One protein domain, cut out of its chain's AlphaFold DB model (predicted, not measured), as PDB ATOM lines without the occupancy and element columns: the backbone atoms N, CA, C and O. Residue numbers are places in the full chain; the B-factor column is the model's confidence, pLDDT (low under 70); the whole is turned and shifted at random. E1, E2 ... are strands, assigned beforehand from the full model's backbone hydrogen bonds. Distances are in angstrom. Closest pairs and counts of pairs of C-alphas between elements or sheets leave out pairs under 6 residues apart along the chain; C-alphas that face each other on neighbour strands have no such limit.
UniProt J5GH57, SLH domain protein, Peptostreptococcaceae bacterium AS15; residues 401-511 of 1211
ATOM      1  N   GLY A 401     -41.147  21.474 -35.574       92.56
ATOM      2  CA  GLY A 401     -40.898  22.841 -36.045       92.56
ATOM      3  C   GLY A 401     -39.511  23.026 -36.664       92.56
ATOM      4  O   GLY A 401     -38.868  22.066 -37.097       92.56
ATOM      5  N   LYS A 402     -39.053  24.278 -36.715       93.94
ATOM      6  CA  LYS A 402     -37.729  24.678 -37.220       93.94
ATOM      7  C   LYS A 402     -36.836  25.049 -36.031       93.94
ATOM      8  O   LYS A 402     -37.277  25.806 -35.169       93.94
ATOM      9  N   TYR A 403     -35.594  24.567 -36.007       95.56
ATOM     10  CA  TYR A 403     -34.642  24.797 -34.911       95.56
ATOM     11  C   TYR A 403     -33.239  25.122 -35.449       95.56
ATOM     12  O   TYR A 403     -32.765  24.495 -36.400       95.56
ATOM     13  N   ASN A 404     -32.564  26.104 -34.841       95.50
ATOM     14  CA  ASN A 404     -31.244  26.563 -35.286       95.50
ATOM     15  C   ASN A 404     -30.134  25.634 -34.770       95.50
ATOM     16  O   ASN A 404     -29.378  25.085 -35.569       95.50
ATOM     17  N   THR A 405     -30.083  25.394 -33.461       96.62
ATOM     18  CA  THR A 405     -29.279  24.313 -32.879       96.62
ATOM     19  C   THR A 405     -30.127  23.443 -31.962       96.62
ATOM     20  O   THR A 405     -31.057  23.925 -31.314       96.62
ATOM     21  N   VAL A 406     -29.802  22.154 -31.904       97.81
ATOM     22  CA  VAL A 406     -30.309  21.225 -30.890       97.81
ATOM     23  C   VAL A 406     -29.106  20.540 -30.259       97.81
ATOM     24  O   VAL A 406     -28.364  19.826 -30.934       97.81
ATOM     25  N   THR A 407     -28.890  20.772 -28.970       97.19
ATOM     26  CA  THR A 407     -27.802  20.165 -28.199       97.19
ATOM     27  C   THR A 407     -28.378  19.228 -27.145       97.19
ATOM     28  O   THR A 407     -29.456  19.482 -26.604       97.19
ATOM     29  N   THR A 408     -27.669  18.144 -26.828       96.50
ATOM     30  CA  THR A 408     -27.978  17.328 -25.644       96.50
ATOM     31  C   THR A 408     -26.813  17.405 -24.664       96.50
ATOM     32  O   THR A 408     -25.650  17.376 -25.066       96.50
ATOM     33  N   THR A 409     -27.100  17.533 -23.367       93.94
ATOM     34  CA  THR A 409     -26.069  17.435 -22.314       93.94
ATOM     35  C   THR A 409     -25.999  16.023 -21.733       93.94
ATOM     36  O   THR A 409     -24.934  15.588 -21.291       93.94
ATOM     37  N   LYS A 410     -27.102  15.267 -21.823       91.69
ATOM     38  CA  LYS A 410     -27.185  13.837 -21.510       91.69
ATOM     39  C   LYS A 410     -27.201  12.969 -22.773       91.69
ATOM     40  O   LYS A 410     -27.238  13.461 -23.901       91.69
ATOM     41  N   GLU A 411     -27.158  11.662 -22.553       92.06
ATOM     42  CA  GLU A 411     -27.615  10.655 -23.509       92.06
ATOM     43  C   GLU A 411     -29.137  10.766 -23.626       92.06
ATOM     44  O   GLU A 411     -29.827  10.586 -22.624       92.06
ATOM     45  N   SER A 412     -29.636  11.165 -24.798       88.94
ATOM     46  CA  SER A 412     -31.030  11.578 -25.006       88.94
ATOM     47  C   SER A 412     -31.517  11.139 -26.382       88.94
ATOM     48  O   SER A 412     -30.802  11.328 -27.370       88.94
ATOM     49  N   ASP A 413     -32.759  10.662 -26.455       92.50
ATOM     50  CA  ASP A 413     -33.401  10.288 -27.716       92.50
ATOM     51  C   ASP A 413     -34.265  11.433 -28.259       92.50
ATOM     52  O   ASP A 413     -35.143  11.970 -27.574       92.50
ATOM     53  N   ILE A 414     -34.011  11.820 -29.511       96.25
ATOM     54  CA  ILE A 414     -34.643  12.971 -30.161       96.25
ATOM     55  C   ILE A 414     -35.598  12.497 -31.263       96.25
ATOM     56  O   ILE A 414     -35.185  11.909 -32.264       96.25
ATOM     57  N   ASN A 415     -36.890  12.780 -31.093       96.44
ATOM     58  CA  ASN A 415     -37.964  12.351 -31.992       96.44
ATOM     59  C   ASN A 415     -38.482  13.555 -32.796       96.44
ATOM     60  O   ASN A 415     -39.099  14.459 -32.234       96.44
ATOM     61  N   LEU A 416     -38.234  13.601 -34.105       96.56
ATOM     62  CA  LEU A 416     -38.633  14.715 -34.968       96.56
ATOM     63  C   LEU A 416     -39.979  14.432 -35.654       96.56
ATOM     64  O   LEU A 416     -40.206  13.356 -36.208       96.56
ATOM     65  N   GLY A 417     -40.881  15.417 -35.668       91.62
ATOM     66  CA  GLY A 417     -42.036  15.399 -36.576       91.62
ATOM     67  C   GLY A 417     -41.590  15.409 -38.045       91.62
ATOM     68  O   GLY A 417     -40.539  15.972 -38.348       91.62
ATOM     69  N   SER A 418     -42.393  14.835 -38.947       88.62
ATOM     70  CA  SER A 418     -42.097  14.649 -40.384       88.62
ATOM     71  C   SER A 418     -41.459  15.859 -41.072       88.62
ATOM     72  O   SER A 418     -40.468  15.717 -41.782       88.62
ATOM     73  N   ASP A 419     -42.016  17.040 -40.825       90.25
ATOM     74  CA  ASP A 419     -41.673  18.292 -41.504       90.25
ATOM     75  C   ASP A 419     -40.687  19.159 -40.697       90.25
ATOM     76  O   ASP A 419     -40.398  20.301 -41.061       90.25
ATOM     77  N   SER A 420     -40.175  18.624 -39.583       95.19
ATOM     78  CA  SER A 420     -39.283  19.341 -38.666       95.19
ATOM     79  C   SER A 420     -37.871  19.421 -39.222       95.19
ATOM     80  O   SER A 420     -37.364  18.447 -39.785       95.19
ATOM     81  N   LYS A 421     -37.218  20.567 -39.014       96.06
ATOM     82  CA  LYS A 421     -35.876  20.830 -39.542       96.06
ATOM     83  C   LYS A 421     -34.935  21.335 -38.460       96.06
ATOM     84  O   LYS A 421     -35.246  22.312 -37.779       96.06
ATOM     85  N   ILE A 422     -33.776  20.692 -38.345       97.56
ATOM     86  CA  ILE A 422     -32.666  21.133 -37.494       97.56
ATOM     87  C   ILE A 422     -31.504  21.553 -38.392       97.56
ATOM     88  O   ILE A 422     -31.075  20.799 -39.264       97.56
ATOM     89  N   LYS A 423     -30.954  22.744 -38.164       97.31
ATOM     90  CA  LYS A 423     -29.767  23.204 -38.891       97.31
ATOM     91  C   LYS A 423     -28.477  22.580 -38.336       97.31
ATOM     92  O   LYS A 423     -27.705  22.029 -39.114       97.31
ATOM     93  N   GLU A 424     -28.267  22.564 -37.018       97.75
ATOM     94  CA  GLU A 424     -27.183  21.777 -36.403       97.75
ATOM     95  C   GLU A 424     -27.642  20.974 -35.175       97.75
ATOM     96  O   GLU A 424     -28.206  21.526 -34.230       97.75
ATOM     97  N   TYR A 425     -27.378  19.664 -35.181       97.94
ATOM     98  CA  TYR A 425     -27.558  18.769 -34.034       97.94
ATOM     99  C   TYR A 425     -26.197  18.369 -33.445       97.94
ATOM    100  O   TYR A 425     -25.304  17.923 -34.169       97.94
ATOM    101  N   ALA A 426     -26.046  18.506 -32.129       96.81
ATOM    102  CA  ALA A 426     -24.844  18.118 -31.392       96.81
ATOM    103  C   ALA A 426     -25.221  17.197 -30.209       96.81
ATOM    104  O   ALA A 426     -25.619  17.700 -29.150       96.81
ATOM    105  N   PRO A 427     -25.134  15.860 -30.368       95.50
ATOM    106  CA  PRO A 427     -25.336  14.923 -29.266       95.50
ATOM    107  C   PRO A 427     -24.216  15.049 -28.226       95.50
ATOM    108  O   PRO A 427     -23.062  15.334 -28.563       95.50
ATOM    109  N   SER A 428     -24.542  14.788 -26.959       93.06
ATOM    110  CA  SER A 428     -23.594  14.902 -25.849       93.06
ATOM    111  C   SER A 428     -22.346  14.050 -26.077       93.06
ATOM    112  O   SER A 428     -22.423  12.833 -26.271       93.06
ATOM    113  N   ALA A 429     -21.166  14.671 -26.001       91.44
ATOM    114  CA  ALA A 429     -19.886  13.985 -26.170       91.44
ATOM    115  C   ALA A 429     -19.641  12.902 -25.098       91.44
ATOM    116  O   ALA A 429     -18.919  11.930 -25.349       91.44
ATOM    117  N   THR A 430     -20.255  13.034 -23.916       89.38
ATOM    118  CA  THR A 430     -20.158  12.052 -22.824       89.38
ATOM    119  C   THR A 430     -21.115  10.870 -22.979       89.38
ATOM    120  O   THR A 430     -20.910   9.871 -22.294       89.38
ATOM    121  N   ALA A 431     -22.090  10.928 -23.896       89.38
ATOM    122  CA  ALA A 431     -23.003   9.816 -24.147       89.38
ATOM    123  C   ALA A 431     -22.267   8.549 -24.631       89.38
ATOM    124  O   ALA A 431     -21.265   8.604 -25.367       89.38
ATOM    125  N   SER A 432     -22.818   7.409 -24.220       89.56
ATOM    126  CA  SER A 432     -22.531   6.067 -24.707       89.56
ATOM    127  C   SER A 432     -23.100   5.895 -26.118       89.56
ATOM    128  O   SER A 432     -22.319   5.612 -27.027       89.56
ATOM    129  N   GLN A 433     -24.391   6.180 -26.340       91.31
ATOM    130  CA  GLN A 433     -25.021   6.261 -27.661       91.31
ATOM    131  C   GLN A 433     -26.285   7.136 -27.629       91.31
ATOM    132  O   GLN A 433     -27.194   6.865 -26.864       91.31
ATOM    133  N   SER A 434     -26.397   8.147 -28.494       90.94
ATOM    134  CA  SER A 434     -27.659   8.902 -28.674       90.94
ATOM    135  C   SER A 434     -28.484   8.350 -29.844       90.94
ATOM    136  O   SER A 434     -27.906   7.775 -30.775       90.94
ATOM    137  N   MET A 435     -29.806   8.554 -29.855       94.75
ATOM    138  CA  MET A 435     -30.648   8.310 -31.034       94.75
ATOM    139  C   MET A 435     -31.301   9.594 -31.554       94.75
ATOM    140  O   MET A 435     -31.770  10.436 -30.790       94.75
ATOM    141  N   ILE A 436     -31.397   9.715 -32.879       96.38
ATOM    142  CA  ILE A 436     -32.254  10.702 -33.536       96.38
ATOM    143  C   ILE A 436     -33.126  10.027 -34.598       96.38
ATOM    144  O   ILE A 436     -32.649   9.179 -35.358       96.38
ATOM    145  N   THR A 437     -34.422  10.355 -34.591       96.69
ATOM    146  CA  THR A 437     -35.439   9.697 -35.423       96.69
ATOM    147  C   THR A 437     -36.325  10.696 -36.166       96.69
ATOM    148  O   THR A 437     -36.823  11.644 -35.562       96.69
ATOM    149  N   GLY A 438     -36.582  10.447 -37.455       95.12
ATOM    150  CA  GLY A 438     -37.449  11.267 -38.316       95.12
ATOM    151  C   GLY A 438     -36.841  12.611 -38.746       95.12
ATOM    152  O   GLY A 438     -35.695  12.915 -38.421       95.12
ATOM    153  N   GLY A 439     -37.621  13.428 -39.463       95.69
ATOM    154  CA  GLY A 439     -37.285  14.815 -39.830       95.69
ATOM    155  C   GLY A 439     -36.097  14.995 -40.789       95.69
ATOM    156  O   GLY A 439     -35.597  14.046 -41.403       95.69
ATOM    157  N   GLU A 440     -35.648  16.248 -40.927       97.50
ATOM    158  CA  GLU A 440     -34.494  16.634 -41.750       97.50
ATOM    159  C   GLU A 440     -33.447  17.415 -40.936       97.50
ATOM    160  O   GLU A 440     -33.786  18.300 -40.145       97.50
ATOM    161  N   ILE A 441     -32.163  17.109 -41.145       98.19
ATOM    162  CA  ILE A 441     -31.035  17.734 -40.442       98.19
ATOM    163  C   ILE A 441     -29.968  18.182 -41.447       98.19
ATOM    164  O   ILE A 441     -29.482  17.375 -42.247       98.19
ATOM    165  N   GLU A 442     -29.567  19.456 -41.405       97.81
ATOM    166  CA  GLU A 442     -28.501  19.958 -42.287       97.81
ATOM    167  C   GLU A 442     -27.113  19.493 -41.832       97.81
ATOM    168  O   GLU A 442     -26.338  19.005 -42.655       97.81
ATOM    169  N   LYS A 443     -26.804  19.599 -40.532       97.94
ATOM    170  CA  LYS A 443     -25.532  19.143 -39.963       97.94
ATOM    171  C   LYS A 443     -25.708  18.365 -38.657       97.94
ATOM    172  O   LYS A 443     -26.447  18.791 -37.771       97.94
ATOM    173  N   ILE A 444     -24.949  17.283 -38.497       98.12
ATOM    174  CA  ILE A 444     -24.670  16.664 -37.195       98.12
ATOM    175  C   ILE A 444     -23.180  16.820 -36.865       98.12
ATOM    176  O   ILE A 444     -22.329  16.425 -37.661       98.12
ATOM    177  N   THR A 445     -22.865  17.343 -35.679       97.06
ATOM    178  CA  THR A 445     -21.498  17.396 -35.132       97.06
ATOM    179  C   THR A 445     -21.375  16.358 -34.016       97.06
ATOM    180  O   THR A 445     -21.770  16.611 -32.879       97.06
ATOM    181  N   ALA A 446     -20.883  15.159 -34.341       95.62
ATOM    182  CA  ALA A 446     -20.970  13.988 -33.463       95.62
ATOM    183  C   ALA A 446     -19.648  13.669 -32.742       95.62
ATOM    184  O   ALA A 446     -18.622  13.446 -33.380       95.62
ATOM    185  N   GLN A 447     -19.696  13.579 -31.408       93.81
ATOM    186  CA  GLN A 447     -18.559  13.202 -30.547       93.81
ATOM    187  C   GLN A 447     -18.820  11.940 -29.697       93.81
ATOM    188  O   GLN A 447     -18.006  11.569 -28.850       93.81
ATOM    189  N   SER A 448     -19.948  11.271 -29.921       94.69
ATOM    190  CA  SER A 448     -20.428  10.055 -29.250       94.69
ATOM    191  C   SER A 448     -21.030   9.096 -30.286       94.69
ATOM    192  O   SER A 448     -21.165   9.460 -31.458       94.69
ATOM    193  N   ASN A 449     -21.323   7.846 -29.901       95.69
ATOM    194  CA  ASN A 449     -21.984   6.923 -30.828       95.69
ATOM    195  C   ASN A 449     -23.395   7.444 -31.134       95.69
ATOM    196  O   ASN A 449     -24.038   8.046 -30.271       95.69
ATOM    197  N   LEU A 450     -23.880   7.204 -32.348       95.81
ATOM    198  CA  LEU A 450     -25.144   7.772 -32.805       95.81
ATOM    199  C   LEU A 450     -25.922   6.770 -33.656       95.81
ATOM    200  O   LEU A 450     -25.390   6.187 -34.603       95.81
ATOM    201  N   THR A 451     -27.202   6.619 -33.333       96.44
ATOM    202  CA  THR A 451     -28.178   5.892 -34.144       96.44
ATOM    203  C   THR A 451     -29.093   6.889 -34.849       96.44
ATOM    204  O   THR A 451     -29.676   7.766 -34.217       96.44
ATOM    205  N   ILE A 452     -29.203   6.755 -36.169       97.06
ATOM    206  CA  ILE A 452     -29.972   7.624 -37.059       97.06
ATOM    207  C   ILE A 452     -31.035   6.751 -37.723       97.06
ATOM    208  O   ILE A 452     -30.693   5.839 -38.482       97.06
ATOM    209  N   LYS A 453     -32.312   7.006 -37.428       95.69
ATOM    210  CA  LYS A 453     -33.435   6.170 -37.877       95.69
ATOM    211  C   LYS A 453     -34.487   7.002 -38.609       95.69
ATOM    212  O   LYS A 453     -35.013   7.960 -38.062       95.69
ATOM    213  N   ASP A 454     -34.805   6.656 -39.855       95.00
ATOM    214  CA  ASP A 454     -35.829   7.358 -40.660       95.00
ATOM    215  C   ASP A 454     -35.605   8.894 -40.823       95.00
ATOM    216  O   ASP A 454     -36.502   9.622 -41.247       95.00
ATOM    217  N   THR A 455     -34.405   9.402 -40.507       96.38
ATOM    218  CA  THR A 455     -33.996  10.817 -40.617       96.38
ATOM    219  C   THR A 455     -33.231  11.068 -41.914       96.38
ATOM    220  O   THR A 455     -32.353  10.285 -42.286       96.38
ATOM    221  N   LYS A 456     -33.477  12.210 -42.568       97.38
ATOM    222  CA  LYS A 456     -32.600  12.705 -43.643       97.38
ATOM    223  C   LYS A 456     -31.512  13.594 -43.045       97.38
ATOM    224  O   LYS A 456     -31.823  14.633 -42.471       97.38
ATOM    225  N   VAL A 457     -30.250  13.220 -43.214       98.00
ATOM    226  CA  VAL A 457     -29.088  13.998 -42.768       98.00
ATOM    227  C   VAL A 457     -28.263  14.395 -43.983       98.00
ATOM    228  O   VAL A 457     -27.888  13.551 -44.795       98.00
ATOM    229  N   LYS A 458     -27.953  15.682 -44.122       97.06
ATOM    230  CA  LYS A 458     -27.078  16.148 -45.199       97.06
ATOM    231  C   LYS A 458     -25.606  15.888 -44.847       97.06
ATOM    232  O   LYS A 458     -24.992  15.032 -45.478       97.06
ATOM    233  N   ASP A 459     -25.061  16.545 -43.824       96.44
ATOM    234  CA  ASP A 459     -23.646  16.415 -43.445       96.44
ATOM    235  C   ASP A 459     -23.470  15.868 -42.010       96.44
ATOM    236  O   ASP A 459     -24.039  16.403 -41.060       96.44
ATOM    237  N   ILE A 460     -22.635  14.838 -41.824       97.69
ATOM    238  CA  ILE A 460     -22.122  14.411 -40.508       97.69
ATOM    239  C   ILE A 460     -20.634  14.748 -40.416       97.69
ATOM    240  O   ILE A 460     -19.829  14.298 -41.235       97.69
ATOM    241  N   GLU A 461     -20.256  15.489 -39.379       97.50
ATOM    242  CA  GLU A 461     -18.870  15.796 -39.036       97.50
ATOM    243  C   GLU A 461     -18.503  15.173 -37.682       97.50
ATOM    244  O   GLU A 461     -19.105  15.489 -36.656       97.50
ATOM    245  N   ILE A 462     -17.470  14.330 -37.670       97.56
ATOM    246  CA  ILE A 462     -16.805  13.883 -36.439       97.56
ATOM    247  C   ILE A 462     -15.564  14.772 -36.264       97.56
ATOM    248  O   ILE A 462     -14.619  14.645 -37.055       97.56
ATOM    249  N   PRO A 463     -15.538  15.702 -35.291       96.06
ATOM    250  CA  PRO A 463     -14.468  16.685 -35.168       96.06
ATOM    251  C   PRO A 463     -13.172  16.063 -34.631       96.06
ATOM    252  O   PRO A 463     -13.175  15.019 -33.975       96.06
ATOM    253  N   ILE A 464     -12.049  16.750 -34.862       95.19
ATOM    254  CA  ILE A 464     -10.704  16.333 -34.419       95.19
ATOM    255  C   ILE A 464     -10.572  16.204 -32.888       95.19
ATOM    256  O   ILE A 464      -9.729  15.464 -32.397       95.19
ATOM    257  N   THR A 465     -11.449  16.871 -32.134       93.06
ATOM    258  CA  THR A 465     -11.583  16.781 -30.669       93.06
ATOM    259  C   THR A 465     -12.183  15.457 -30.174       93.06
ATOM    260  O   THR A 465     -12.264  15.237 -28.967       93.06
ATOM    261  N   THR A 466     -12.618  14.567 -31.070       94.75
ATOM    262  CA  THR A 466     -13.176  13.256 -30.709       94.75
ATOM    263  C   THR A 466     -12.060  12.294 -30.297       94.75
ATOM    264  O   THR A 466     -11.280  11.829 -31.125       94.75
ATOM    265  N   ASN A 467     -11.999  11.983 -29.001       90.31
ATOM    266  CA  ASN A 467     -10.931  11.211 -28.355       90.31
ATOM    267  C   ASN A 467     -11.225   9.699 -28.217       90.31
ATOM    268  O   ASN A 467     -10.551   9.008 -27.455       90.31
ATOM    269  N   LYS A 468     -12.239   9.188 -28.923       91.12
ATOM    270  CA  LYS A 468     -12.684   7.787 -28.890       91.12
ATOM    271  C   LYS A 468     -13.087   7.311 -30.288       91.12
ATOM    272  O   LYS A 468     -13.527   8.112 -31.111       91.12
ATOM    273  N   LYS A 469     -12.985   5.999 -30.542       90.56
ATOM    274  CA  LYS A 469     -13.678   5.357 -31.675       90.56
ATOM    275  C   LYS A 469     -15.180   5.618 -31.557       90.56
ATOM    276  O   LYS A 469     -15.724   5.489 -30.461       90.56
ATOM    277  N   LEU A 470     -15.831   5.920 -32.678       94.50
ATOM    278  CA  LEU A 470     -17.286   6.047 -32.757       94.50
ATOM    279  C   LEU A 470     -17.899   4.917 -33.591       94.50
ATOM    280  O   LEU A 470     -17.280   4.399 -34.521       94.50
ATOM    281  N   THR A 471     -19.141   4.583 -33.259       94.19
ATOM    282  CA  THR A 471     -20.048   3.746 -34.042       94.19
ATOM    283  C   THR A 471     -21.222   4.597 -34.519       94.19
ATOM    284  O   THR A 471     -21.847   5.300 -33.725       94.19
ATOM    285  N   MET A 472     -21.516   4.525 -35.816       94.56
ATOM    286  CA  MET A 472     -22.665   5.163 -36.462       94.56
ATOM    287  C   MET A 472     -23.604   4.067 -36.964       94.56
ATOM    288  O   MET A 472     -23.182   3.218 -37.751       94.56
ATOM    289  N   ASN A 473     -24.862   4.080 -36.524       93.81
ATOM    290  CA  ASN A 473     -25.891   3.147 -36.984       93.81
ATOM    291  C   ASN A 473     -26.893   3.898 -37.869       93.81
ATOM    292  O   ASN A 473     -27.567   4.804 -37.385       93.81
ATOM    293  N   VAL A 474     -27.021   3.516 -39.139       93.56
ATOM    294  CA  VAL A 474     -27.979   4.108 -40.089       93.56
ATOM    295  C   VAL A 474     -29.068   3.073 -40.381       93.56
ATOM    296  O   VAL A 474     -28.789   1.999 -40.921       93.56
ATOM    297  N   GLN A 475     -30.295   3.366 -39.944       91.25
ATOM    298  CA  GLN A 475     -31.386   2.394 -39.792       91.25
ATOM    299  C   GLN A 475     -32.709   2.886 -40.398       91.25
ATOM    300  O   GLN A 475     -32.925   4.085 -40.592       91.25
ATOM    301  N   GLY A 476     -33.623   1.949 -40.674       90.38
ATOM    302  CA  GLY A 476     -34.897   2.275 -41.328       90.38
ATOM    303  C   GLY A 476     -34.673   2.957 -42.684       90.38
ATOM    304  O   GLY A 476     -33.806   2.540 -43.445       90.38
ATOM    305  N   ASN A 477     -35.426   4.019 -42.959       90.06
ATOM    306  CA  ASN A 477     -35.341   4.839 -44.173       90.06
ATOM    307  C   ASN A 477     -34.381   6.039 -44.019       90.06
ATOM    308  O   ASN A 477     -34.558   7.063 -44.681       90.06
ATOM    309  N   ALA A 478     -33.407   5.970 -43.105       94.25
ATOM    310  CA  ALA A 478     -32.444   7.053 -42.916       94.25
ATOM    311  C   ALA A 478     -31.552   7.234 -44.157       94.25
ATOM    312  O   ALA A 478     -31.054   6.260 -44.724       94.25
ATOM    313  N   VAL A 479     -31.310   8.487 -44.546       94.62
ATOM    314  CA  VAL A 479     -30.442   8.843 -45.680       94.62
ATOM    315  C   VAL A 479     -29.425   9.875 -45.214       94.62
ATOM    316  O   VAL A 479     -29.800  10.988 -44.853       94.62
ATOM    317  N   VAL A 480     -28.145   9.511 -45.235       96.31
ATOM    318  CA  VAL A 480     -27.016  10.376 -44.871       96.31
ATOM    319  C   VAL A 480     -26.233  10.734 -46.135       96.31
ATOM    320  O   VAL A 480     -25.652   9.851 -46.762       96.31
ATOM    321  N   LYS A 481     -26.171  12.008 -46.536       95.12
ATOM    322  CA  LYS A 481     -25.481  12.363 -47.793       95.12
ATOM    323  C   LYS A 481     -23.960  12.311 -47.674       95.12
ATOM    324  O   LYS A 481     -23.295  11.812 -48.577       95.12
ATOM    325  N   LYS A 482     -23.389  12.787 -46.564       95.25
ATOM    326  CA  LYS A 482     -21.936  12.762 -46.354       95.25
ATOM    327  C   LYS A 482     -21.542  12.481 -44.907       95.25
ATOM    328  O   LYS A 482     -22.121  13.048 -43.984       95.25
ATOM    329  N   ILE A 483     -20.491  11.678 -44.723       96.19
ATOM    330  CA  ILE A 483     -19.776  11.535 -43.447       96.19
ATOM    331  C   ILE A 483     -18.318  11.987 -43.616       96.19
ATOM    332  O   ILE A 483     -17.620  11.527 -44.521       96.19
ATOM    333  N   VAL A 484     -17.849  12.870 -42.729       96.25
ATOM    334  CA  VAL A 484     -16.462  13.363 -42.669       96.25
ATOM    335  C   VAL A 484     -15.882  13.087 -41.281       96.25
ATOM    336  O   VAL A 484     -16.351  13.635 -40.282       96.25
ATOM    337  N   ASN A 485     -14.828  12.273 -41.211       96.12
ATOM    338  CA  ASN A 485     -14.178  11.892 -39.959       96.12
ATOM    339  C   ASN A 485     -12.810  12.572 -39.798       96.12
ATOM    340  O   ASN A 485     -11.782  12.102 -40.293       96.12
ATOM    341  N   LYS A 486     -12.787  13.683 -39.054       95.62
ATOM    342  CA  LYS A 486     -11.565  14.446 -38.751       95.62
ATOM    343  C   LYS A 486     -10.810  13.914 -37.525       95.62
ATOM    344  O   LYS A 486      -9.724  14.413 -37.241       95.62
ATOM    345  N   SER A 487     -11.344  12.919 -36.814       94.50
ATOM    346  CA  SER A 487     -10.689  12.325 -35.641       94.50
ATOM    347  C   SER A 487      -9.470  11.467 -36.014       94.50
ATOM    348  O   SER A 487      -9.231  11.159 -37.188       94.50
ATOM    349  N   ALA A 488      -8.703  11.057 -35.001       91.06
ATOM    350  CA  ALA A 488      -7.596  10.110 -35.144       91.06
ATOM    351  C   ALA A 488      -8.046   8.636 -35.257       91.06
ATOM    352  O   ALA A 488      -7.210   7.767 -35.494       91.06
ATOM    353  N   TYR A 489      -9.339   8.344 -35.085       92.44
ATOM    354  CA  TYR A 489      -9.872   6.985 -34.995       92.44
ATOM    355  C   TYR A 489     -10.687   6.612 -36.233       92.44
ATOM    356  O   TYR A 489     -11.438   7.432 -36.765       92.44
ATOM    357  N   ASN A 490     -10.595   5.351 -36.659       89.94
ATOM    358  CA  ASN A 490     -11.492   4.822 -37.683       89.94
ATOM    359  C   ASN A 490     -12.931   4.753 -37.149       89.94
ATOM    360  O   ASN A 490     -13.162   4.456 -35.973       89.94
ATOM    361  N   LEU A 491     -13.891   5.032 -38.030       92.12
ATOM    362  CA  LEU A 491     -15.320   4.989 -37.747       92.12
ATOM    363  C   LEU A 491     -15.871   3.588 -38.021       92.12
ATOM    364  O   LEU A 491     -15.715   3.073 -39.127       92.12
ATOM    365  N   LYS A 492     -16.613   3.015 -37.072       91.69
ATOM    366  CA  LYS A 492     -17.450   1.845 -37.351       91.69
ATOM    367  C   LYS A 492     -18.797   2.310 -37.910       91.69
ATOM    368  O   LYS A 492     -19.558   2.970 -37.207       91.69
ATOM    369  N   LEU A 493     -19.095   1.978 -39.164       90.25
ATOM    370  CA  LEU A 493     -20.361   2.318 -39.816       90.25
ATOM    371  C   LEU A 493     -21.204   1.054 -40.014       90.25
ATOM    372  O   LEU A 493     -20.797   0.144 -40.730       90.25
ATOM    373  N   ASN A 494     -22.387   1.022 -39.402       87.56
ATOM    374  CA  ASN A 494     -23.361  -0.054 -39.551       87.56
ATOM    375  C   ASN A 494     -24.573   0.473 -40.339       87.56
ATOM    376  O   ASN A 494     -25.285   1.356 -39.860       87.56
ATOM    377  N   THR A 495     -24.831  -0.075 -41.525       81.00
ATOM    378  CA  THR A 495     -25.992   0.257 -42.370       81.00
ATOM    379  C   THR A 495     -26.955  -0.924 -42.442       81.00
ATOM    380  O   THR A 495     -26.561  -2.026 -42.823       81.00
ATOM    381  N   GLU A 496     -28.231  -0.716 -42.111       76.81
ATOM    382  CA  GLU A 496     -29.283  -1.671 -42.488       76.81
ATOM    383  C   GLU A 496     -29.591  -1.561 -43.991       76.81
ATOM    384  O   GLU A 496     -29.416  -0.501 -44.577       76.81
ATOM    385  N   LYS A 497     -30.128  -2.617 -44.622       64.69
ATOM    386  CA  LYS A 497     -30.358  -2.682 -46.086       64.69
ATOM    387  C   LYS A 497     -31.201  -1.529 -46.682       64.69
ATOM    388  O   LYS A 497     -31.135  -1.297 -47.885       64.69
ATOM    389  N   ALA A 498     -32.004  -0.837 -45.871       60.59
ATOM    390  CA  ALA A 498     -32.792   0.328 -46.285       60.59
ATOM    391  C   ALA A 498     -32.138   1.684 -45.932       60.59
ATOM    392  O   ALA A 498     -32.491   2.696 -46.537       60.59
ATOM    393  N   GLY A 499     -31.182   1.705 -44.997       67.69
ATOM    394  CA  GLY A 499     -30.492   2.911 -44.546       67.69
ATOM    395  C   GLY A 499     -29.295   3.219 -45.443       67.69
ATOM    396  O   GLY A 499     -28.425   2.371 -45.636       67.69
ATOM    397  N   GLN A 500     -29.240   4.428 -45.999       84.94
ATOM    398  CA  GLN A 500     -28.294   4.784 -47.059       84.94
ATOM    399  C   GLN A 500     -27.271   5.823 -46.596       84.94
ATOM    400  O   GLN A 500     -27.608   6.774 -45.890       84.94
ATOM    401  N   VAL A 501     -26.025   5.670 -47.053       88.38
ATOM    402  CA  VAL A 501     -24.971   6.685 -46.923       88.38
ATOM    403  C   VAL A 501     -24.395   6.965 -48.311       88.38
ATOM    404  O   VAL A 501     -23.762   6.089 -48.892       88.38
ATOM    405  N   GLU A 502     -24.634   8.160 -48.861       89.50
ATOM    406  CA  GLU A 502     -24.291   8.481 -50.261       89.50
ATOM    407  C   GLU A 502     -22.773   8.659 -50.470       89.50
ATOM    408  O   GLU A 502     -22.257   8.342 -51.541       89.50
ATOM    409  N   ASN A 503     -22.040   9.159 -49.464       87.19
ATOM    410  CA  ASN A 503     -20.597   9.409 -49.553       87.19
ATOM    411  C   ASN A 503     -19.865   9.134 -48.225       87.19
ATOM    412  O   ASN A 503     -20.068   9.824 -47.220       87.19
ATOM    413  N   THR A 504     -18.959   8.153 -48.263       87.81
ATOM    414  CA  THR A 504     -18.112   7.701 -47.145       87.81
ATOM    415  C   THR A 504     -16.612   7.929 -47.375       87.81
ATOM    416  O   THR A 504     -15.805   7.517 -46.540       87.81
ATOM    417  N   ASN A 505     -16.206   8.609 -48.456       86.56
ATOM    418  CA  ASN A 505     -14.791   8.749 -48.844       86.56
ATOM    419  C   ASN A 505     -13.930   9.388 -47.735       86.56
ATOM    420  O   ASN A 505     -12.803   8.962 -47.494       86.56
ATOM    421  N   ASP A 506     -14.490  10.366 -47.017       89.75
ATOM    422  CA  ASP A 506     -13.822  11.081 -45.921       89.75
ATOM    423  C   ASP A 506     -14.065  10.436 -44.533       89.75
ATOM    424  O   ASP A 506     -13.680  11.002 -43.507       89.75
ATOM    425  N   ALA A 507     -14.733   9.278 -44.457       87.50
ATOM    426  CA  ALA A 507     -15.252   8.717 -43.202       87.50
ATOM    427  C   ALA A 507     -14.255   7.838 -42.415       87.50
ATOM    428  O   ALA A 507     -14.488   7.574 -41.234       87.50
ATOM    429  N   LYS A 508     -13.140   7.413 -43.035       90.19
ATOM    430  CA  LYS A 508     -12.111   6.522 -42.443       90.19
ATOM    431  C   LYS A 508     -12.717   5.257 -41.810       90.19
ATOM    432  O   LYS A 508     -12.671   5.084 -40.593       90.19
ATOM    433  N   LEU A 509     -13.350   4.407 -42.612       87.62
ATOM    434  CA  LEU A 509     -14.113   3.274 -42.085       87.62
ATOM    435  C   LEU A 509     -13.232   2.152 -41.508       87.62
ATOM    436  O   LEU A 509     -12.178   1.814 -42.044       87.62
ATOM    437  N   GLU A 510     -13.704   1.553 -40.417       85.38
ATOM    438  CA  GLU A 510     -13.263   0.251 -39.919       85.38
ATOM    439  C   GLU A 510     -13.991  -0.849 -40.701       85.38
ATOM    440  O   GLU A 510     -15.222  -0.912 -40.689       85.38
ATOM    441  N   LYS A 511     -13.230  -1.683 -41.416       81.19
ATOM    442  CA  LYS A 511     -13.768  -2.713 -42.308       81.19
ATOM    443  C   LYS A 511     -14.040  -4.040 -41.601       81.19
ATOM    444  O   LYS A 511     -13.459  -4.345 -40.560       81.19
TER     445      LYS A 511
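Overview. This is residues 401 to 511 of the 1211 residues of the protein "SLH domain protein" of Peptostreptococcaceae bacterium AS15 (UniProt J5GH57). The chain is wound in stacked turns, a flattened solenoid in which each turn lays one strand into each of two parallel sheets that stand face to face. E1, E3, E5, E7 and E9 make one wall in that order, and E2, E4, E6, E8 and E10 make the other in that order, running back the opposite way. After E10, residues 496 to 511 carry the winding on with no named element, and residues 500 to 501 pair beside E9. The printed part has 111 residues, with ten named strands, E1 to E10 in order along the chain, and no named helix; the class is all strand, with 56 residues in the strands. It is compact, with a radius of gyration of the C-alphas of 12.6 A, and spans 36 by 31 by 19 A.

Along the chain. Find C-alpha 402 at (-37.729, 24.678, -37.220); from there E1, residues 402 to 408, runs 16.8 A. The same sheet holds E3, residues 421 to 426, E5, residues 440 to 445, E7, residues 456 to 462 and 17.4 A long, and E9, residues 479 to 485 and 17.5 A long. E9 ends at C-alpha 485, (-14.178, 11.892, -39.959). For the other sheet, look at E2, residues 413 to 416, E4, residues 433 to 437, E6, residues 449 to 453, E8, residues 471 to 475, and E10, residues 492 to 495. E10 ends at C-alpha 495, (-25.992, 0.257, -42.370).

Arrangement. Begin with the sheet of E1, E3, E5, E7 and E9, which is twisted and has E1 and E9 as edge strands. E5 and E7 are parallel at 4 degrees; look for N 441 and O 456 within hydrogen-bond range at 2.8 A. E1 and E3 are parallel at 20 degrees, with N 403 and O 421 at 2.9 A. E7 and E9 are parallel at 9 degrees, with N 457 and O 479 at 2.8 A. In the other sheet, E2 and E10 are the edge strands. There E6 and E8 are parallel at 6 degrees, with N 452 and O 473 at 2.8 A. Between the sheets, the closest C-alphas of E8 and E9 are those of Val 474 and Val 480, 7.9 A apart. E2 and E5 are only just apart, 8.2 A at their closest.

Size, cuts and confidence. The C-alphas of Gly 401 and Lys 511 are the two farthest apart, 37.8 A. The printed part has no cut, and no link is long; the link from E7 to E8, with 8 residues, is short. The mean pLDDT of the printed part is 92.6, and residues 497 to 499 are under 70.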